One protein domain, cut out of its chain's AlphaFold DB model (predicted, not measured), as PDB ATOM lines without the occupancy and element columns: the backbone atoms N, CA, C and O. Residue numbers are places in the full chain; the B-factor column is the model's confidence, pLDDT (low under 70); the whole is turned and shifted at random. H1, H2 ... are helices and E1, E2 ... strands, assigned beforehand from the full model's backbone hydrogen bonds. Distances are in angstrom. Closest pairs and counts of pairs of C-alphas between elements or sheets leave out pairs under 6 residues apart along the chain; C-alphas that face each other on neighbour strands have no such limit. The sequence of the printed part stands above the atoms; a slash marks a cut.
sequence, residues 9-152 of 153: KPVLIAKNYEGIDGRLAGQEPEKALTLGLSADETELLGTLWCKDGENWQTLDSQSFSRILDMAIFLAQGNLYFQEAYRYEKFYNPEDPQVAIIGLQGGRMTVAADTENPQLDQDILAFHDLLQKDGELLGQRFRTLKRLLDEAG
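What this domain is: This is residues 9 to 152 of the 153 residues of an uncharacterized protein of Enterococcus asini ATCC 700915 (UniProt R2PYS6). A strongly twisted sheet of six strands has helix H1 packed over one face, H2 packed across the strands E1, E2 and E3 near Val 11, Leu 37 and Leu 44, and H3 running on from H2 as an arm whose residues 145 to 151 stick out with Gly 152. The printed part has 144 residues, with named elements in the order E1, E2, E3, E4, H1, E5, E6, H2, H3, of mixed class, helices and strands. The sheet is antiparallel throughout, in the order E4, E3, E2, E1, E6, E5. The whole is compact, with a radius of gyration of the C-alphas of 15.2 A and spans of 44 by 38 by 29 A.

Where its parts are: E1, residues 9 to 14, begins at C-alpha 9 (88.833, -21.889, 3.118). E2 is residues 31 to 38, bending by 65 degrees at residue 35; E3 is residues 44 to 52, 25.0 A long; E4 is residues 55 to 58. H1, residues 64 to 81, is 25.8 A long and begins at C-alpha 64 (75.493, -6.998, -12.370). E5 is residues 97 to 103 and E6 residues 106 to 112. H2, residues 119 to 132, is 19.6 A long. H3, residues 134 to 151, is 25.4 A long and ends at C-alpha 151 (61.749, -13.151, -18.572).

How they stand to each other: E1 to E4 form a meander, each strand the antiparallel neighbour of the one before. N 11 and O 35 are 2.8 A apart between E1 and E2, N 47 and O 34 2.9 A between E3 and E2, and N 52 and O 55 2.8 A between E4 and E3. E6 is staggered: residues 111 to 112 pair with E1, with N 13 and O 111 at 2.8 A, and residues 106 to 111 with E5, its hairpin partner, with N 108 and O 101 at 2.8 A. H1 and H2 are on one face of the sheet, two layers, with helices on one face. The closest C-alphas of H1 and E5 are those of Tyr 80 and Val 98, 7.0 A apart. H2 is at a height over the sheet of 8.7 A and runs across the strands, at 84 degrees to E1 on the local plane; its closest C-alpha pair with E1 is Ile 123 and Val 11, 5.7 A. H1 and H3 are close but not clearly touching, with the C-alphas of Ala 75 and Phe 141 7.9 A apart, at a steep tilt of 50 degrees, opposite ways. H2 and H3 meet only through their link. Every O i to N i+4 pair is within hydrogen-bond range in H1 and H3, and 9 of 10 in H2.

The domain as a whole: The two C-alphas farthest apart, those of Glu 54 and Glu 150, are 44.4 A apart. The printed part has no cut. The links from E1 to E2 and from H1 to E5 are long. The mean pLDDT of the printed part is 92.6, and residues 26 and 28 are under 70.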
ATOM      1  N   LYS A   9      88.187 -20.637   3.527       94.38
ATOM      2  CA  LYS A   9      88.833 -21.889   3.118       94.38
ATOM      3  C   LYS A   9      88.312 -22.310   1.736       94.38
ATOM      4  O   LYS A   9      87.191 -22.816   1.639       94.38
ATOM      5  N   PRO A  10      89.035 -22.026   0.640       95.62
ATOM      6  CA  PRO A  10      88.548 -22.247  -0.718       95.62
ATOM      7  C   PRO A  10      88.586 -23.733  -1.098       95.62
ATOM      8  O   PRO A  10      89.545 -24.444  -0.807       95.62
ATOM      9  N   VAL A  11      87.545 -24.180  -1.795       97.56
ATOM     10  CA  VAL A  11      87.378 -25.562  -2.268       97.56
ATOM     11  C   VAL A  11      87.309 -25.613  -3.790       97.56
ATOM     12  O   VAL A  11      87.967 -26.446  -4.409       97.56
ATOM     13  N   LEU A  12      86.552 -24.702  -4.408       98.00
ATOM     14  CA  LEU A  12      86.534 -24.514  -5.858       98.00
ATOM     15  C   LEU A  12      87.102 -23.150  -6.225       98.00
ATOM     16  O   LEU A  12      86.890 -22.163  -5.518       98.00
ATOM     17  N   ILE A  13      87.764 -23.088  -7.376       97.56
ATOM     18  CA  ILE A  13      88.405 -21.884  -7.887       97.56
ATOM     19  C   ILE A  13      88.205 -21.737  -9.399       97.56
ATOM     20  O   ILE A  13      88.270 -22.709 -10.150       97.56
ATOM     21  N   ALA A  14      88.009 -20.496  -9.843       96.00
ATOM     22  CA  ALA A  14      88.196 -20.081 -11.228       96.00
ATOM     23  C   ALA A  14      89.281 -18.999 -11.270       96.00
ATOM     24  O   ALA A  14      89.018 -17.831 -10.978       96.00
ATOM     25  N   LYS A  15      90.523 -19.409 -11.570       91.81
ATOM     26  CA  LYS A  15      91.714 -18.536 -11.522       91.81
ATOM     27  C   LYS A  15      91.792 -17.525 -12.658       91.81
ATOM     28  O   LYS A  15      92.493 -16.543 -12.508       91.81
ATOM     29  N   ASN A  16      91.131 -17.801 -13.779       87.88
ATOM     30  CA  ASN A  16      91.245 -17.031 -15.015       87.88
ATOM     31  C   ASN A  16      90.107 -16.011 -15.183       87.88
ATOM     32  O   ASN A  16      89.662 -15.755 -16.307       87.88
ATOM     33  N   TYR A  17      89.557 -15.506 -14.075       89.06
ATOM     34  CA  TYR A  17      88.337 -14.703 -14.117       89.06
ATOM     35  C   TYR A  17      88.575 -13.321 -14.746       89.06
ATOM     36  O   TYR A  17      87.689 -12.777 -15.403       89.06
ATOM     37  N   GLU A  18      89.790 -12.778 -14.655       85.50
ATOM     38  CA  GLU A  18      90.188 -11.545 -15.341       85.50
ATOM     39  C   GLU A  18      89.999 -11.614 -16.860       85.50
ATOM     40  O   GLU A  18      89.702 -10.598 -17.482       85.50
ATOM     41  N   GLY A  19      90.115 -12.798 -17.465       83.50
ATOM     42  CA  GLY A  19      89.907 -13.002 -18.899       83.50
ATOM     43  C   GLY A  19      88.436 -13.063 -19.325       83.50
ATOM     44  O   GLY A  19      88.156 -13.101 -20.521       83.50
ATOM     45  N   ILE A  20      87.499 -13.091 -18.372       83.75
ATOM     46  CA  ILE A  20      86.063 -13.316 -18.613       83.75
ATOM     47  C   ILE A  20      85.144 -12.370 -17.823       83.75
ATOM     48  O   ILE A  20      83.931 -12.550 -17.839       83.75
ATOM     49  N   ASP A  21      85.690 -11.324 -17.193       81.62
ATOM     50  CA  ASP A  21      84.964 -10.266 -16.458       81.62
ATOM     51  C   ASP A  21      84.245  -9.270 -17.406       81.62
ATOM     52  O   ASP A  21      84.360  -8.042 -17.316       81.62
ATOM     53  N   GLY A  22      83.536  -9.807 -18.403       79.75
ATOM     54  CA  GLY A  22      82.742  -9.065 -19.380       79.75
ATOM     55  C   GLY A  22      83.519  -7.953 -20.092       79.75
ATOM     56  O   GLY A  22      84.462  -8.201 -20.838       79.75
ATOM     57  N   ARG A  23      83.106  -6.695 -19.886       72.94
ATOM     58  CA  ARG A  23      83.735  -5.521 -20.533       72.94
ATOM     59  C   ARG A  23      85.161  -5.250 -20.047       72.94
ATOM     60  O   ARG A  23      85.881  -4.508 -20.707       72.94
ATOM     61  N   LEU A  24      85.529  -5.805 -18.896       71.00
ATOM     62  CA  LEU A  24      86.847  -5.661 -18.285       71.00
ATOM     63  C   LEU A  24      87.741  -6.879 -18.561       71.00
ATOM     64  O   LEU A  24      88.831  -6.962 -18.003       71.00
ATOM     65  N   ALA A  25      87.289  -7.809 -19.411       71.50
ATOM     66  CA  ALA A  25      88.061  -8.978 -19.800       71.50
ATOM     67  C   ALA A  25      89.428  -8.580 -20.385       71.50
ATOM     68  O   ALA A  25      89.503  -7.760 -21.304       71.50
ATOM     69  N   GLY A  26      90.502  -9.167 -19.851       65.19
ATOM     70  CA  GLY A  26      91.880  -8.916 -20.286       65.19
ATOM     71  C   GLY A  26      92.468  -7.580 -19.823       65.19
ATOM     72  O   GLY A  26      93.514  -7.175 -20.327       65.19
ATOM     73  N   GLN A  27      91.805  -6.884 -18.896       72.12
ATOM     74  CA  GLN A  27      92.342  -5.690 -18.245       72.12
ATOM     75  C   GLN A  27      92.929  -6.057 -16.882       72.12
ATOM     76  O   GLN A  27      92.330  -6.838 -16.142       72.12
ATOM     77  N   GLU A  28      94.064  -5.442 -16.540       68.31
ATOM     78  CA  GLU A  28      94.577  -5.441 -15.169       68.31
ATOM     79  C   GLU A  28      93.496  -4.926 -14.199       68.31
ATOM     80  O   GLU A  28      92.731  -4.016 -14.552       68.31
ATOM     81  N   PRO A  29      93.432  -5.442 -12.964       80.19
ATOM     82  CA  PRO A  29      94.304  -6.470 -12.378       80.19
ATOM     83  C   PRO A  29      93.801  -7.922 -12.536       80.19
ATOM     84  O   PRO A  29      92.641  -8.148 -12.890       80.19
ATOM     85  N   GLU A  30      94.660  -8.900 -12.202       87.12
ATOM     86  CA  GLU A  30      94.314 -10.331 -12.045       87.12
ATOM     87  C   GLU A  30      93.115 -10.536 -11.095       87.12
ATOM     88  O   GLU A  30      93.000  -9.865 -10.061       87.12
ATOM     89  N   LYS A  31      92.222 -11.485 -11.414       90.25
ATOM     90  CA  LYS A  31      91.001 -11.755 -10.636       90.25
ATOM     91  C   LYS A  31      90.703 -13.244 -10.565       90.25
ATOM     92  O   LYS A  31      90.862 -13.966 -11.538       90.25
ATOM     93  N   ALA A  32      90.157 -13.688  -9.440       93.06
ATOM     94  CA  ALA A  32      89.747 -15.076  -9.264       93.06
ATOM     95  C   ALA A  32      88.422 -15.175  -8.510       93.06
ATOM     96  O   ALA A  32      88.165 -14.399  -7.593       93.06
ATOM     97  N   LEU A  33      87.611 -16.172  -8.851       94.75
ATOM     98  CA  LEU A  33      86.438 -16.549  -8.062       94.75
ATOM     99  C   LEU A  33      86.752 -17.770  -7.202       94.75
ATOM    100  O   LEU A  33      87.418 -18.695  -7.671       94.75
ATOM    101  N   THR A  34      86.241 -17.802  -5.972       96.44
ATOM    102  CA  THR A  34      86.291 -18.984  -5.096       96.44
ATOM    103  C   THR A  34      84.936 -19.323  -4.499       96.44
ATOM    104  O   THR A  34      84.161 -18.432  -4.159       96.44
ATOM    105  N   LEU A  35      84.677 -20.620  -4.342       97.38
ATOM    106  CA  LEU A  35      83.662 -21.145  -3.427       97.38
ATOM    107  C   LEU A  35      84.384 -21.883  -2.308       97.38
ATOM    108  O   LEU A  35      85.339 -22.616  -2.570       97.38
ATOM    109  N   GLY A  36      83.939 -21.695  -1.077       96.12
ATOM    110  CA  GLY A  36      84.607 -22.255   0.089       96.12
ATOM    111  C   GLY A  36      83.811 -22.054   1.366       96.12
ATOM    112  O   GLY A  36      82.656 -21.641   1.320       96.12
ATOM    113  N   LEU A  37      84.448 -22.329   2.495       94.81
ATOM    114  CA  LEU A  37      83.885 -22.147   3.832       94.81
ATOM    115  C   LEU A  37      84.384 -20.855   4.463       94.81
ATOM    116  O   LEU A  37      85.486 -20.414   4.146       94.81
ATOM    117  N   SER A  38      83.631 -20.292   5.400       94.38
ATOM    118  CA  SER A  38      84.181 -19.353   6.378       94.38
ATOM    119  C   SER A  38      85.290 -20.005   7.218       94.38
ATOM    120  O   SER A  38      85.379 -21.230   7.332       94.38
ATOM    121  N   ALA A  39      86.143 -19.183   7.831       89.88
ATOM    122  CA  ALA A  39      87.233 -19.624   8.709       89.88
ATOM    123  C   ALA A  39      86.792 -20.620   9.800       89.88
ATOM    124  O   ALA A  39      87.511 -21.565  10.125       89.88
ATOM    125  N   ASP A  40      85.604 -20.383  10.357       91.25
ATOM    126  CA  ASP A  40      84.978 -21.159  11.427       91.25
ATOM    127  C   ASP A  40      84.072 -22.295  10.920       91.25
ATOM    128  O   ASP A  40      83.439 -22.971  11.727       91.25
ATOM    129  N   GLU A  41      84.023 -22.512   9.599       93.06
ATOM    130  CA  GLU A  41      83.255 -23.569   8.927       93.06
ATOM    131  C   GLU A  41      81.735 -23.489   9.150       93.06
ATOM    132  O   GLU A  41      81.018 -24.482   9.016       93.06
ATOM    133  N   THR A  42      81.219 -22.303   9.485       94.25
ATOM    134  CA  THR A  42      79.787 -22.099   9.743       94.25
ATOM    135  C   THR A  42      78.993 -21.636   8.524       94.25
ATOM    136  O   THR A  42      77.780 -21.857   8.487       94.25
ATOM    137  N   GLU A  43      79.652 -21.047   7.521       95.00
ATOM    138  CA  GLU A  43      79.006 -20.473   6.336       95.00
ATOM    139  C   GLU A  43      79.678 -20.902   5.024       95.00
ATOM    140  O   GLU A  43      80.898 -21.056   4.934       95.00
ATOM    141  N   LEU A  44      78.867 -21.043   3.970       96.19
ATOM    142  CA  LEU A  44      79.336 -21.192   2.592       96.19
ATOM    143  C   LEU A  44      79.559 -19.809   1.982       96.19
ATOM    144  O   LEU A  44      78.639 -18.995   1.904       96.19
ATOM    145  N   LEU A  45      80.767 -19.566   1.485       94.69
ATOM    146  CA  LEU A  45      81.175 -18.283   0.929       94.69
ATOM    147  C   LEU A  45      81.481 -18.403  -0.563       94.69
ATOM    148  O   LEU A  45      82.156 -19.335  -1.008       94.69
ATOM    149  N   GLY A  46      81.016 -17.416  -1.326       94.50
ATOM    150  CA  GLY A  46      81.437 -17.162  -2.699       94.50
ATOM    151  C   GLY A  46      82.146 -15.818  -2.770       94.50
ATOM    152  O   GLY A  46      81.542 -14.800  -2.436       94.50
ATOM    153  N   THR A  47      83.400 -15.800  -3.216       93.25
ATOM    154  CA  THR A  47      84.255 -14.609  -3.118       93.25
ATOM    155  C   THR A  47      84.869 -14.265  -4.465       93.25
ATOM    156  O   THR A  47      85.411 -15.133  -5.152       93.25
ATOM    157  N   LEU A  48      84.799 -12.984  -4.831       92.62
ATOM    158  CA  LEU A  48      85.554 -12.420  -5.943       92.62
ATOM    159  C   LEU A  48      86.800 -11.721  -5.412       92.62
ATOM    160  O   LEU A  48      86.718 -10.712  -4.711       92.62
ATOM    161  N   TRP A  49      87.944 -12.258  -5.806       91.69
ATOM    162  CA  TRP A  49      89.260 -11.751  -5.481       91.69
ATOM    163  C   TRP A  49      89.800 -10.901  -6.620       91.69
ATOM    164  O   TRP A  49      89.675 -11.254  -7.793       91.69
ATOM    165  N   CYS A  50      90.445  -9.806  -6.251       89.12
ATOM    166  CA  CYS A  50      91.122  -8.880  -7.136       89.12
ATOM    167  C   CYS A  50      92.541  -8.689  -6.606       89.12
ATOM    168  O   CYS A  50      92.720  -8.407  -5.421       89.12
ATOM    169  N   LYS A  51      93.547  -8.856  -7.454       87.56
ATOM    170  CA  LYS A  51      94.937  -8.629  -7.066       87.56
ATOM    171  C   LYS A  51      95.253  -7.134  -7.114       87.56
ATOM    172  O   LYS A  51      94.783  -6.431  -8.001       87.56
ATOM    173  N   ASP A  52      96.030  -6.637  -6.167       83.81
ATOM    174  CA  ASP A  52      96.567  -5.277  -6.165       83.81
ATOM    175  C   ASP A  52      98.031  -5.332  -5.723       83.81
ATOM    176  O   ASP A  52      98.354  -5.602  -4.561       83.81
ATOM    177  N   GLY A  53      98.932  -5.195  -6.698       84.06
ATOM    178  CA  GLY A  53     100.345  -5.519  -6.526       84.06
ATOM    179  C   GLY A  53     100.543  -6.992  -6.151       84.06
ATOM    180  O   GLY A  53     100.247  -7.893  -6.937       84.06
ATOM    181  N   GLU A  54     101.061  -7.239  -4.947       80.50
ATOM    182  CA  GLU A  54     101.267  -8.591  -4.402       80.50
ATOM    183  C   GLU A  54     100.090  -9.087  -3.546       80.50
ATOM    184  O   GLU A  54     100.009 -10.279  -3.247       80.50
ATOM    185  N   ASN A  55      99.165  -8.196  -3.179       82.94
ATOM    186  CA  ASN A  55      98.080  -8.499  -2.254       82.94
ATOM    187  C   ASN A  55      96.804  -8.898  -2.997       82.94
ATOM    188  O   ASN A  55      96.563  -8.482  -4.128       82.94
ATOM    189  N   TRP A  56      95.958  -9.681  -2.335       85.69
ATOM    190  CA  TRP A  56      94.616 -10.007  -2.810       85.69
ATOM    191  C   TRP A  56      93.585  -9.311  -1.937       85.69
ATOM    192  O   TRP A  56      93.675  -9.362  -0.717       85.69
ATOM    193  N   GLN A  57      92.597  -8.688  -2.569       87.62
ATOM    194  CA  GLN A  57      91.518  -7.980  -1.890       87.62
ATOM    195  C   GLN A  57      90.156  -8.351  -2.471       87.62
ATOM    196  O   GLN A  57      90.032  -8.754  -3.632       87.62
ATOM    197  N   THR A  58      89.122  -8.192  -1.652       86.25
ATOM    198  CA  THR A  58      87.718  -8.266  -2.060       86.25
ATOM    199  C   THR A  58      87.159  -6.861  -2.235       86.25
ATOM    200  O   THR A  58      87.660  -5.907  -1.644       86.25
ATOM    201  N   LEU A  59      86.103  -6.719  -3.036       79.00
ATOM    202  CA  LEU A  59      85.400  -5.444  -3.194       79.00
ATOM    203  C   LEU A  59      83.959  -5.578  -2.696       79.00
ATOM    204  O   LEU A  59      83.279  -6.548  -3.033       79.00
ATOM    205  N   ASP A  60      83.480  -4.564  -1.978       79.25
ATOM    206  CA  ASP A  60      82.135  -4.558  -1.385       79.25
ATOM    207  C   ASP A  60      81.015  -4.446  -2.428       79.25
ATOM    208  O   ASP A  60      79.899  -4.919  -2.227       79.25
ATOM    209  N   SER A  61      81.295  -3.787  -3.556       85.75
ATOM    210  CA  SER A  61      80.327  -3.541  -4.629       85.75
ATOM    211  C   SER A  61      80.749  -4.228  -5.921       85.75
ATOM    212  O   SER A  61      81.905  -4.139  -6.334       85.75
ATOM    213  N   GLN A  62      79.790  -4.873  -6.591       89.38
ATOM    214  CA  GLN A  62      80.012  -5.620  -7.829       89.38
ATOM    215  C   GLN A  62      79.071  -5.169  -8.944       89.38
ATOM    216  O   GLN A  62      77.950  -4.726  -8.699       89.38
ATOM    217  N   SER A  63      79.524  -5.296 -10.192       90.12
ATOM    218  CA  SER A  63      78.659  -5.098 -11.354       90.12
ATOM    219  C   SER A  63      77.620  -6.220 -11.451       90.12
ATOM    220  O   SER A  63      77.843  -7.338 -10.986       90.12
ATOM    221  N   PHE A  64      76.502  -5.961 -12.134       92.00
ATOM    222  CA  PHE A  64      75.493  -6.998 -12.370       92.00
ATOM    223  C   PHE A  64      76.044  -8.217 -13.119       92.00
ATOM    224  O   PHE A  64      75.633  -9.332 -12.817       92.00
ATOM    225  N   SER A  65      76.996  -8.032 -14.043       91.25
ATOM    226  CA  SER A  65      77.637  -9.157 -14.735       91.25
ATOM    227  C   SER A  65      78.373 -10.069 -13.756       91.25
ATOM    228  O   SER A  65      78.152 -11.270 -13.778       91.25
ATOM    229  N   ARG A  66      79.148  -9.503 -12.823       91.06
ATOM    230  CA  ARG A  66      79.885 -10.276 -11.813       91.06
ATOM    231  C   ARG A  66      78.960 -11.014 -10.857       91.06
ATOM    232  O   ARG A  66      79.235 -12.151 -10.501       91.06
ATOM    233  N   ILE A  67      77.843 -10.392 -10.472       94.19
ATOM    234  CA  ILE A  67      76.821 -11.052  -9.647       94.19
ATOM    235  C   ILE A  67      76.267 -12.286 -10.375       94.19
ATOM    236  O   ILE A  67      76.122 -13.346  -9.767       94.19
ATOM    237  N   LEU A  68      75.987 -12.170 -11.677       94.81
ATOM    238  CA  LEU A  68      75.531 -13.300 -12.487       94.81
ATOM    239  C   LEU A  68      76.623 -14.360 -12.661       94.81
ATOM    240  O   LEU A  68      76.333 -15.540 -12.513       94.81
ATOM    241  N   ASP A  69      77.871 -13.961 -12.898       94.12
ATOM    242  CA  ASP A  69      78.996 -14.891 -13.023       94.12
ATOM    243  C   ASP A  69      79.233 -15.676 -11.726       94.12
ATOM    244  O   ASP A  69      79.437 -16.888 -11.765       94.12
ATOM    245  N   MET A  70      79.130 -15.019 -10.566       94.56
ATOM    246  CA  MET A  70      79.168 -15.680  -9.258       94.56
ATOM    247  C   MET A  70      78.001 -16.658  -9.082       94.56
ATOM    248  O   MET A  70      78.203 -17.762  -8.582       94.56
ATOM    249  N   ALA A  71      76.790 -16.294  -9.519       96.38
ATOM    250  CA  ALA A  71      75.635 -17.191  -9.476       96.38
ATOM    251  C   ALA A  71      75.807 -18.409 -10.403       96.38
ATOM    252  O   ALA A  71      75.457 -19.525 -10.019       96.38
ATOM    253  N   ILE A  72      76.380 -18.215 -11.594       96.50
ATOM    254  CA  ILE A  72      76.726 -19.280 -12.546       96.50
ATOM    255  C   ILE A  72      77.780 -20.210 -11.939       96.50
ATOM    256  O   ILE A  72      77.616 -21.430 -11.961       96.50
ATOM    257  N   PHE A  73      78.832 -19.641 -11.350       97.12
ATOM    258  CA  PHE A  73      79.889 -20.392 -10.684       97.12
ATOM    259  C   PHE A  73      79.347 -21.217  -9.509       97.12
ATOM    260  O   PHE A  73      79.625 -22.413  -9.411       97.12
ATOM    261  N   LEU A  74      78.491 -20.614  -8.676       97.06
ATOM    262  CA  LEU A  74      77.791 -21.288  -7.582       97.06
ATOM    263  C   LEU A  74      76.905 -22.434  -8.088       97.06
ATOM    264  O   LEU A  74      76.943 -23.528  -7.526       97.06
ATOM    265  N   ALA A  75      76.128 -22.212  -9.151       97.00
ATOM    266  CA  ALA A  75      75.274 -23.242  -9.738       97.00
ATOM    267  C   ALA A  75      76.097 -24.423 -10.280       97.00
ATOM    268  O   ALA A  75      75.740 -25.577 -10.044       97.00
ATOM    269  N   GLN A  76      77.223 -24.150 -10.948       97.50
ATOM    270  CA  GLN A  76      78.130 -25.191 -11.435       97.50
ATOM    271  C   GLN A  76      78.777 -25.978 -10.292       97.50
ATOM    272  O   GLN A  76      78.884 -27.202 -10.385       97.50
ATOM    273  N   GLY A  77      79.193 -25.301  -9.219       96.94
ATOM    274  CA  GLY A  77      79.704 -25.961  -8.019       96.94
ATOM    275  C   GLY A  77      78.650 -26.876  -7.398       96.94
ATOM    276  O   GLY A  77      78.919 -28.047  -7.143       96.94
ATOM    277  N   ASN A  78      77.417 -26.384  -7.241       96.25
ATOM    278  CA  ASN A  78      76.316 -27.175  -6.696       96.25
ATOM    279  C   ASN A  78      76.014 -28.411  -7.559       96.25
ATOM    280  O   ASN A  78      75.855 -29.503  -7.022       96.25
ATOM    281  N   LEU A  79      76.012 -28.262  -8.890       96.25
ATOM    282  CA  LEU A  79      75.853 -29.376  -9.828       96.25
ATOM    283  C   LEU A  79      76.978 -30.412  -9.692       96.25
ATOM    284  O   LEU A  79      76.707 -31.606  -9.680       96.25
ATOM    285  N   TYR A  80      78.231 -29.971  -9.564       97.56
ATOM    286  CA  TYR A  80      79.369 -30.873  -9.386       97.56
ATOM    287  C   TYR A  80      79.250 -31.714  -8.110       97.56
ATOM    288  O   TYR A  80      79.408 -32.937  -8.145       97.56
ATOM    289  N   PHE A  81      78.914 -31.072  -6.989       96.94
ATOM    290  CA  PHE A  81      78.819 -31.744  -5.695       96.94
ATOM    291  C   PHE A  81      77.651 -32.732  -5.583       96.94
ATOM    292  O   PHE A  81      77.664 -33.565  -4.681       96.94
ATOM    293  N   GLN A  82      76.700 -32.728  -6.524       94.62
ATOM    294  CA  GLN A  82      75.684 -33.786  -6.615       94.62
ATOM    295  C   GLN A  82      76.274 -35.151  -6.969       94.62
ATOM    296  O   GLN A  82      75.668 -36.159  -6.629       94.62
ATOM    297  N   GLU A  83      77.430 -35.200  -7.638       94.56
ATOM    298  CA  GLU A  83      78.076 -36.450  -8.061       94.56
ATOM    299  C   GLU A  83      79.509 -36.604  -7.537       94.56
ATOM    300  O   GLU A  83      80.139 -37.639  -7.761       94.56
ATOM    301  N   ALA A  84      80.040 -35.597  -6.836       95.44
ATOM    302  CA  ALA A  84      81.425 -35.564  -6.366       95.44
ATOM    303  C   ALA A  84      81.799 -36.760  -5.476       95.44
ATOM    304  O   ALA A  84      82.946 -37.199  -5.514       95.44
ATOM    305  N   TYR A  85      80.825 -37.351  -4.770       93.12
ATOM    306  CA  TYR A  85      80.996 -38.555  -3.946       93.12
ATOM    307  C   TYR A  85      81.559 -39.768  -4.710       93.12
ATOM    308  O   TYR A  85      81.997 -40.739  -4.096       93.12
ATOM    309  N   ARG A  86      81.546 -39.747  -6.051       95.12
ATOM    310  CA  ARG A  86      82.185 -40.777  -6.884       95.12
ATOM    311  C   ARG A  86      83.714 -40.775  -6.781       95.12
ATOM    312  O   ARG A  86      84.343 -41.763  -7.150       95.12
ATOM    313  N   TYR A  87      84.304 -39.667  -6.334       96.56
ATOM    314  CA  TYR A  87      85.729 -39.543  -6.062       96.56
ATOM    315  C   TYR A  87      85.976 -39.674  -4.561       96.56
ATOM    316  O   TYR A  87      85.290 -39.034  -3.770       96.56
ATOM    317  N   GLU A  88      87.005 -40.427  -4.166       95.75
ATOM    318  CA  GLU A  88      87.374 -40.608  -2.751       95.75
ATOM    319  C   GLU A  88      87.614 -39.270  -2.036       95.75
ATOM    320  O   GLU A  88      87.185 -39.078  -0.903       95.75
ATOM    321  N   LYS A  89      88.244 -38.319  -2.732       96.44
ATOM    322  CA  LYS A  89      88.543 -36.980  -2.216       96.44
ATOM    323  C   LYS A  89      87.507 -35.928  -2.602       96.44
ATOM    324  O   LYS A  89      87.775 -34.746  -2.453       96.44
ATOM    325  N   PHE A  90      86.368 -36.324  -3.177       97.56
ATOM    326  CA  PHE A  90      85.376 -35.414  -3.774       97.56
ATOM    327  C   PHE A  90      85.898 -34.571  -4.956       97.56
ATOM    328  O   PHE A  90      85.168 -33.741  -5.490       97.56
ATOM    329  N   TYR A  91      87.125 -34.831  -5.413       97.88
ATOM    330  CA  TYR A  91      87.688 -34.376  -6.680       97.88
ATOM    331  C   TYR A  91      88.672 -35.401  -7.243       97.88
ATOM    332  O   TYR A  91      89.084 -36.330  -6.546       97.88
ATOM    333  N   ASN A  92      89.034 -35.249  -8.518       97.00
ATOM    334  CA  ASN A  92      90.071 -36.057  -9.150       97.00
ATOM    335  C   ASN A  92      91.443 -35.377  -8.965       97.00
ATOM    336  O   ASN A  92      91.649 -34.304  -9.527       97.00
ATOM    337  N   PRO A  93      92.395 -35.973  -8.226       95.44
ATOM    338  CA  PRO A  93      93.708 -35.360  -8.007       95.44
ATOM    339  C   PRO A  93      94.567 -35.260  -9.269       95.44
ATOM    340  O   PRO A  93      95.387 -34.353  -9.372       95.44
ATOM    341  N   GLU A  94      94.369 -36.169 -10.226       96.25
ATOM    342  CA  GLU A  94      95.121 -36.196 -11.487       96.25
ATOM    343  C   GLU A  94      94.569 -35.195 -12.513       96.25
ATOM    344  O   GLU A  94      95.283 -34.760 -13.415       96.25
ATOM    345  N   ASP A  95      93.294 -34.823 -12.377       96.69
ATOM    346  CA  ASP A  95      92.638 -33.795 -13.187       96.69
ATOM    347  C   ASP A  95      91.639 -33.018 -12.314       96.69
ATOM    348  O   ASP A  95      90.459 -33.377 -12.250       96.69
ATOM    349  N   PRO A  96      92.091 -31.965 -11.609       96.69
ATOM    350  CA  PRO A  96      91.250 -31.210 -10.683       96.69
ATOM    351  C   PRO A  96      90.211 -30.338 -11.396       96.69
ATOM    352  O   PRO A  96      89.434 -29.652 -10.729       96.69
ATOM    353  N   GLN A  97      90.186 -30.320 -12.733       97.44
ATOM    354  CA  GLN A  97      89.192 -29.577 -13.487       97.44
ATOM    355  C   GLN A  97      87.796 -30.176 -13.272       97.44
ATOM    356  O   GLN A  97      87.533 -31.349 -13.521       97.44
ATOM    357  N   VAL A  98      86.868 -29.322 -12.861       96.69
ATOM    358  CA  VAL A  98      85.473 -29.672 -12.594       96.69
ATOM    359  C   VAL A  98      84.604 -29.412 -13.817       96.69
ATOM    360  O   VAL A  98      83.809 -30.262 -14.215       96.69
ATOM    361  N   ALA A  99      84.735 -28.228 -14.415       97.00
ATOM    362  CA  ALA A  99      83.905 -27.812 -15.535       97.00
ATOM    363  C   ALA A  99      84.555 -26.675 -16.320       97.00
ATOM    364  O   ALA A  99      85.403 -25.943 -15.810       97.00
ATOM    365  N   ILE A 100      84.092 -26.487 -17.555       96.19
ATOM    366  CA  ILE A 100      84.421 -25.305 -18.341       96.19
ATOM    367  C   ILE A 100      83.134 -24.684 -18.879       96.19
ATOM    368  O   ILE A 100      82.439 -25.300 -19.686       96.19
ATOM    369  N   ILE A 101      82.849 -23.450 -18.471       96.00
ATOM    370  CA  ILE A 101      81.628 -22.722 -18.826       96.00
ATOM    371  C   ILE A 101      81.972 -21.660 -19.869       96.00
ATOM    372  O   ILE A 101      82.878 -20.855 -19.667       96.00
ATOM    373  N   GLY A 102      81.268 -21.653 -21.001       91.62
ATOM    374  CA  GLY A 102      81.418 -20.599 -22.005       91.62
ATOM    375  C   GLY A 102      80.723 -19.316 -21.557       91.62
ATOM    376  O   GLY A 102      79.543 -19.353 -21.225       91.62
ATOM    377  N   LEU A 103      81.440 -18.192 -21.576       90.06
ATOM    378  CA  LEU A 103      80.913 -16.861 -21.261       90.06
ATOM    379  C   LEU A 103      81.371 -15.853 -22.319       90.06
ATOM    380  O   LEU A 103      82.227 -16.142 -23.159       90.06
ATOM    381  N   GLN A 104      80.801 -14.649 -22.294       81.12
ATOM    382  CA  GLN A 104      81.248 -13.591 -23.193       81.12
ATOM    383  C   GLN A 104      82.741 -13.297 -22.964       81.12
ATOM    384  O   GLN A 104      83.153 -12.977 -21.855       81.12
ATOM    385  N   GLY A 105      83.541 -13.378 -24.031       74.62
ATOM    386  CA  GLY A 105      84.982 -13.100 -23.995       74.62
ATOM    387  C   GLY A 105      85.872 -14.324 -23.767       74.62
ATOM    388  O   GLY A 105      87.055 -14.257 -24.091       74.62
ATOM    389  N   GLY A 106      85.336 -15.465 -23.313       86.38
ATOM    390  CA  GLY A 106      86.163 -16.648 -23.080       86.38
ATOM    391  C   GLY A 106      85.460 -17.805 -22.374       86.38
ATOM    392  O   GLY A 106      84.314 -18.150 -22.662       86.38
ATOM    393  N   ARG A 107      86.199 -18.473 -21.486       91.31
ATOM    394  CA  ARG A 107      85.747 -19.671 -20.776       91.31
ATOM    395  C   ARG A 107      86.108 -19.565 -19.298       91.31
ATOM    396  O   ARG A 107      87.268 -19.330 -18.982       91.31
ATOM    397  N   MET A 108      85.139 -19.768 -18.411       94.44
ATOM    398  CA  MET A 108      85.385 -19.949 -16.980       94.44
ATOM    399  C   MET A 108      85.818 -21.390 -16.742       94.44
ATOM    400  O   MET A 108      85.028 -22.305 -16.976       94.44
ATOM    401  N   THR A 109      87.055 -21.593 -16.296       96.00
ATOM    402  CA  THR A 109      87.554 -22.922 -15.932       96.00
ATOM    403  C   THR A 109      87.407 -23.102 -14.431       96.00
ATOM    404  O   THR A 109      88.095 -22.443 -13.656       96.00
ATOM    405  N   VAL A 110      86.499 -23.985 -14.033       97.62
ATOM    406  CA  VAL A 110      86.248 -24.334 -12.634       97.62
ATOM    407  C   VAL A 110      87.105 -25.538 -12.281       97.62
ATOM    408  O   VAL A 110      87.069 -26.544 -12.992       97.62
ATOM    409  N   ALA A 111      87.850 -25.454 -11.185       98.06
ATOM    410  CA  ALA A 111      88.684 -26.537 -10.681       98.06
ATOM    411  C   ALA A 111      88.618 -26.625  -9.152       98.06
ATOM    412  O   ALA A 111      88.253 -25.652  -8.490       98.06
ATOM    413  N   ALA A 112      88.994 -27.776  -8.598       97.94
ATOM    414  CA  ALA A 112      89.310 -27.894  -7.180       97.94
ATOM    415  C   ALA A 112      90.543 -27.032  -6.846       97.94
ATOM    416  O   ALA A 112      91.501 -26.987  -7.624       97.94
ATOM    417  N   ASP A 113      90.526 -26.325  -5.713       96.88
ATOM    418  CA  ASP A 113      91.623 -25.433  -5.321       96.88
ATOM    419  C   ASP A 113      92.787 -26.223  -4.708       96.88
ATOM    420  O   ASP A 113      92.994 -26.225  -3.499       96.88
ATOM    421  N   THR A 114      93.569 -26.907  -5.548       95.62
ATOM    422  CA  THR A 114      94.712 -27.738  -5.118       95.62
ATOM    423  C   THR A 114      95.859 -26.942  -4.485       95.62
ATOM    424  O   THR A 114      96.860 -27.525  -4.078       95.62
ATOM    425  N   GLU A 115      95.757 -25.611  -4.424       92.88
ATOM    426  CA  GLU A 115      96.670 -24.767  -3.651       92.88
ATOM    427  C   GLU A 115      96.237 -24.613  -2.186       92.88
ATOM    428  O   GLU A 115      97.025 -24.108  -1.386       92.88
ATOM    429  N   ASN A 116      95.022 -25.044  -1.826       93.12
ATOM    430  CA  ASN A 116      94.593 -25.160  -0.440       93.12
ATOM    431  C   ASN A 116      95.265 -26.393   0.210       93.12
ATOM    432  O   ASN A 116      94.975 -27.527  -0.181       93.12
ATOM    433  N   PRO A 117      96.134 -26.214   1.225       92.44
ATOM    434  CA  PRO A 117      96.834 -27.323   1.875       92.44
ATOM    435  C   PRO A 117      95.909 -28.265   2.664       92.44
ATOM    436  O   PRO A 117      96.316 -29.386   2.962       92.44
ATOM    437  N   GLN A 118      94.695 -27.825   3.012       94.81
ATOM    438  CA  GLN A 118      93.686 -28.605   3.736       94.81
ATOM    439  C   GLN A 118      92.492 -28.995   2.847       94.81
ATOM    440  O   GLN A 118      91.462 -29.415   3.366       94.81
ATOM    441  N   LEU A 119      92.640 -28.928   1.513       96.19
ATOM    442  CA  LEU A 119      91.551 -29.153   0.553       96.19
ATOM    443  C   LEU A 119      90.742 -30.428   0.832       96.19
ATOM    444  O   LEU A 119      89.519 -30.370   0.836       96.19
ATOM    445  N   ASP A 120      91.408 -31.561   1.073       97.31
ATOM    446  CA  ASP A 120      90.746 -32.856   1.286       97.31
ATOM    447  C   ASP A 120      89.828 -32.856   2.526       97.31
ATOM    448  O   ASP A 120      88.822 -33.557   2.548       97.31
ATOM    449  N   GLN A 121      90.156 -32.072   3.556       96.31
ATOM    450  CA  GLN A 121      89.317 -31.911   4.746       96.31
ATOM    451  C   GLN A 121      88.233 -30.854   4.509       96.31
ATOM    452  O   GLN A 121      87.057 -31.093   4.788       96.31
ATOM    453  N   ASP A 122      88.618 -29.704   3.958       96.88
ATOM    454  CA  ASP A 122      87.718 -28.574   3.738       96.88
ATOM    455  C   ASP A 122      86.612 -28.907   2.731       96.88
ATOM    456  O   ASP A 122      85.484 -28.446   2.883       96.88
ATOM    457  N   ILE A 123      86.889 -29.739   1.721       97.56
ATOM    458  CA  ILE A 123      85.882 -30.173   0.742       97.56
ATOM    459  C   ILE A 123      84.789 -31.033   1.380       97.56
ATOM    460  O   ILE A 123      83.631 -30.933   0.975       97.56
ATOM    461  N   LEU A 124      85.131 -31.837   2.391       96.88
ATOM    462  CA  LEU A 124      84.163 -32.647   3.131       96.88
ATOM    463  C   LEU A 124      83.273 -31.754   3.995       96.88
ATOM    464  O   LEU A 124      82.053 -31.844   3.901       96.88
ATOM    465  N   ALA A 125      83.871 -30.832   4.755       97.12
ATOM    466  CA  ALA A 125      83.121 -29.858   5.547       97.12
ATOM    467  C   ALA A 125      82.230 -28.964   4.660       97.12
ATOM    468  O   ALA A 125      81.069 -28.709   4.983       97.12
ATOM    469  N   PHE A 126      82.739 -28.553   3.495       97.31
ATOM    470  CA  PHE A 126      81.990 -27.788   2.501       97.31
ATOM    471  C   PHE A 126      80.810 -28.589   1.973       97.31
ATOM    472  O   PHE A 126      79.699 -28.070   1.919       97.31
ATOM    473  N   HIS A 127      81.031 -29.854   1.612       96.56
ATOM    474  CA  HIS A 127      79.972 -30.744   1.159       96.56
ATOM    475  C   HIS A 127      78.899 -30.939   2.240       96.56
ATOM    476  O   HIS A 127      77.713 -30.821   1.940       96.56
ATOM    477  N   ASP A 128      79.284 -31.182   3.491       96.06
ATOM    478  CA  ASP A 128      78.341 -31.394   4.591       96.06
ATOM    479  C   ASP A 128      77.471 -30.156   4.842       96.06
ATOM    480  O   ASP A 128      76.244 -30.263   4.978       96.06
ATOM    481  N   LEU A 129      78.075 -28.965   4.831       97.00
ATOM    482  CA  LEU A 129      77.336 -27.712   4.952       97.00
ATOM    483  C   LEU A 129      76.458 -27.447   3.717       97.00
ATOM    484  O   LEU A 129      75.314 -27.018   3.858       97.00
ATOM    485  N   LEU A 130      76.933 -27.787   2.514       96.19
ATOM    486  CA  LEU A 130      76.157 -27.700   1.275       96.19
ATOM    487  C   LEU A 130      74.904 -28.583   1.309       96.19
ATOM    488  O   LEU A 130      73.847 -28.154   0.843       96.19
ATOM    489  N   GLN A 131      75.000 -29.791   1.872       94.81
ATOM    490  CA  GLN A 131      73.848 -30.677   2.062       94.81
ATOM    491  C   GLN A 131      72.871 -30.109   3.093       94.81
ATOM    492  O   GLN A 131      71.662 -30.091   2.852       94.81
ATOM    493  N   LYS A 132      73.384 -29.595   4.217       96.69
ATOM    494  CA  LYS A 132      72.573 -28.953   5.262       96.69
ATOM    495  C   LYS A 132      71.790 -27.752   4.719       96.69
ATOM    496  O   LYS A 132      70.606 -27.610   5.021       96.69
ATOM    497  N   ASP A 133      72.419 -26.947   3.868       95.88
ATOM    498  CA  ASP A 133      71.809 -25.772   3.241       95.88
ATOM    499  C   ASP A 133      71.053 -26.102   1.941       95.88
ATOM    500  O   ASP A 133      70.506 -25.209   1.285       95.88
ATOM    501  N   GLY A 134      70.967 -27.381   1.559       93.69
ATOM    502  CA  GLY A 134      70.411 -27.822   0.281       93.69
ATOM    503  C   GLY A 134      68.958 -27.393   0.050       93.69
ATOM    504  O   GLY A 134      68.591 -27.012  -1.065       93.69
ATOM    505  N   GLU A 135      68.124 -27.375   1.094       96.19
ATOM    506  CA  GLU A 135      66.747 -26.873   0.990       96.19
ATOM    507  C   GLU A 135      66.705 -25.370   0.689       96.19
ATOM    508  O   GLU A 135      65.982 -24.932  -0.218       96.19
ATOM    509  N   LEU A 136      67.511 -24.590   1.419       96.50
ATOM    510  CA  LEU A 136      67.614 -23.141   1.274       96.50
ATOM    511  C   LEU A 136      68.141 -22.781  -0.120       96.50
ATOM    512  O   LEU A 136      67.487 -22.036  -0.856       96.50
ATOM    513  N   LEU A 137      69.282 -23.348  -0.514       96.06
ATOM    514  CA  LEU A 137      69.898 -23.111  -1.820       96.06
ATOM    515  C   LEU A 137      68.994 -23.594  -2.956       96.06
ATOM    516  O   LEU A 137      68.746 -22.857  -3.913       96.06
ATOM    517  N   GLY A 138      68.402 -24.782  -2.823       96.38
ATOM    518  CA  GLY A 138      67.465 -25.332  -3.798       96.38
ATOM    519  C   GLY A 138      66.251 -24.427  -4.032       96.38
ATOM    520  O   GLY A 138      65.821 -24.249  -5.174       96.38
ATOM    521  N   GLN A 139      65.706 -23.807  -2.980       98.00
ATOM    522  CA  GLN A 139      64.629 -22.822  -3.117       98.00
ATOM    523  C   GLN A 139      65.089 -21.598  -3.924       98.00
ATOM    524  O   GLN A 139      64.354 -21.134  -4.805       98.00
ATOM    525  N   ARG A 140      66.293 -21.078  -3.646       97.69
ATOM    526  CA  ARG A 140      66.865 -19.915  -4.345       97.69
ATOM    527  C   ARG A 140      67.096 -20.221  -5.825       97.69
ATOM    528  O   ARG A 140      66.630 -19.453  -6.663       97.69
ATOM    529  N   PHE A 141      67.679 -21.375  -6.154       97.44
ATOM    530  CA  PHE A 141      67.871 -21.807  -7.542       97.44
ATOM    531  C   PHE A 141      66.551 -21.989  -8.294       97.44
ATOM    532  O   PHE A 141      66.415 -21.492  -9.410       97.44
ATOM    533  N   ARG A 142      65.542 -22.634  -7.690       97.88
ATOM    534  CA  ARG A 142      64.216 -22.778  -8.324       97.88
ATOM    535  C   ARG A 142      63.550 -21.429  -8.579       97.88
ATOM    536  O   ARG A 142      62.928 -21.239  -9.621       97.88
ATOM    537  N   THR A 143      63.693 -20.493  -7.643       98.44
ATOM    538  CA  THR A 143      63.163 -19.132  -7.795       98.44
ATOM    539  C   THR A 143      63.869 -18.393  -8.926       98.44
ATOM    540  O   THR A 143      63.191 -17.810  -9.768       98.44
ATOM    541  N   LEU A 144      65.205 -18.462  -8.978       98.06
ATOM    542  CA  LEU A 144      65.998 -17.871 -10.053       98.06
ATOM    543  C   LEU A 144      65.599 -18.452 -11.413       98.06
ATOM    544  O   LEU A 144      65.279 -17.693 -12.318       98.06
ATOM    545  N   LYS A 145      65.523 -19.784 -11.526       97.94
ATOM    546  CA  LYS A 145      65.080 -20.472 -12.744       97.94
ATOM    547  C   LYS A 145      63.718 -19.961 -13.216       97.94
ATOM    548  O   LYS A 145      63.594 -19.561 -14.362       97.94
ATOM    549  N   ARG A 146      62.716 -19.925 -12.329       98.50
ATOM    550  CA  ARG A 146      61.367 -19.438 -12.665       98.50
ATOM    551  C   ARG A 146      61.392 -18.002 -13.199       98.50
ATOM    552  O   ARG A 146      60.710 -17.715 -14.173       98.50
ATOM    553  N   LEU A 147      62.153 -17.109 -12.562       98.50
ATOM    554  CA  LEU A 147      62.251 -15.706 -12.985       98.50
ATOM    555  C   LEU A 147      62.946 -15.555 -14.344       98.50
ATOM    556  O   LEU A 147      62.536 -14.714 -15.138       98.50
ATOM    557  N   LEU A 148      63.977 -16.361 -14.610       97.88
ATOM    558  CA  LEU A 148      64.652 -16.383 -15.908       97.88
ATOM    559  C   LEU A 148      63.721 -16.924 -17.007       97.88
ATOM    560  O   LEU A 148      63.595 -16.277 -18.044       97.88
ATOM    561  N   ASP A 149      63.000 -18.019 -16.732       98.25
ATOM    562  CA  ASP A 149      61.998 -18.597 -17.640       98.25
ATOM    563  C   ASP A 149      60.883 -17.569 -17.964       98.25
ATOM    564  O   ASP A 149      60.496 -17.400 -19.119       98.25
ATOM    565  N   GLU A 150      60.375 -16.838 -16.961       98.38
ATOM    566  CA  GLU A 150      59.351 -15.789 -17.132       98.38
ATOM    567  C   GLU A 150      59.846 -14.578 -17.936       98.38
ATOM    568  O   GLU A 150      59.066 -13.960 -18.662       98.38
ATOM    569  N   ALA A 151      61.129 -14.233 -17.812       98.06
ATOM    570  CA  ALA A 151      61.749 -13.151 -18.572       98.06
ATOM    571  C   ALA A 151      62.060 -13.536 -20.031       98.06
ATOM    572  O   ALA A 151      62.375 -12.656 -20.833       98.06
ATOM    573  N   GLY A 152      61.944 -14.823 -20.382       97.50
ATOM    574  CA  GLY A 152      62.203 -15.341 -21.724       97.50
ATOM    575  C   GLY A 152      63.686 -15.535 -22.045       97.50
ATOM    576  O   GLY A 152      64.061 -15.409 -23.213       97.50
TER     577      GLY A 152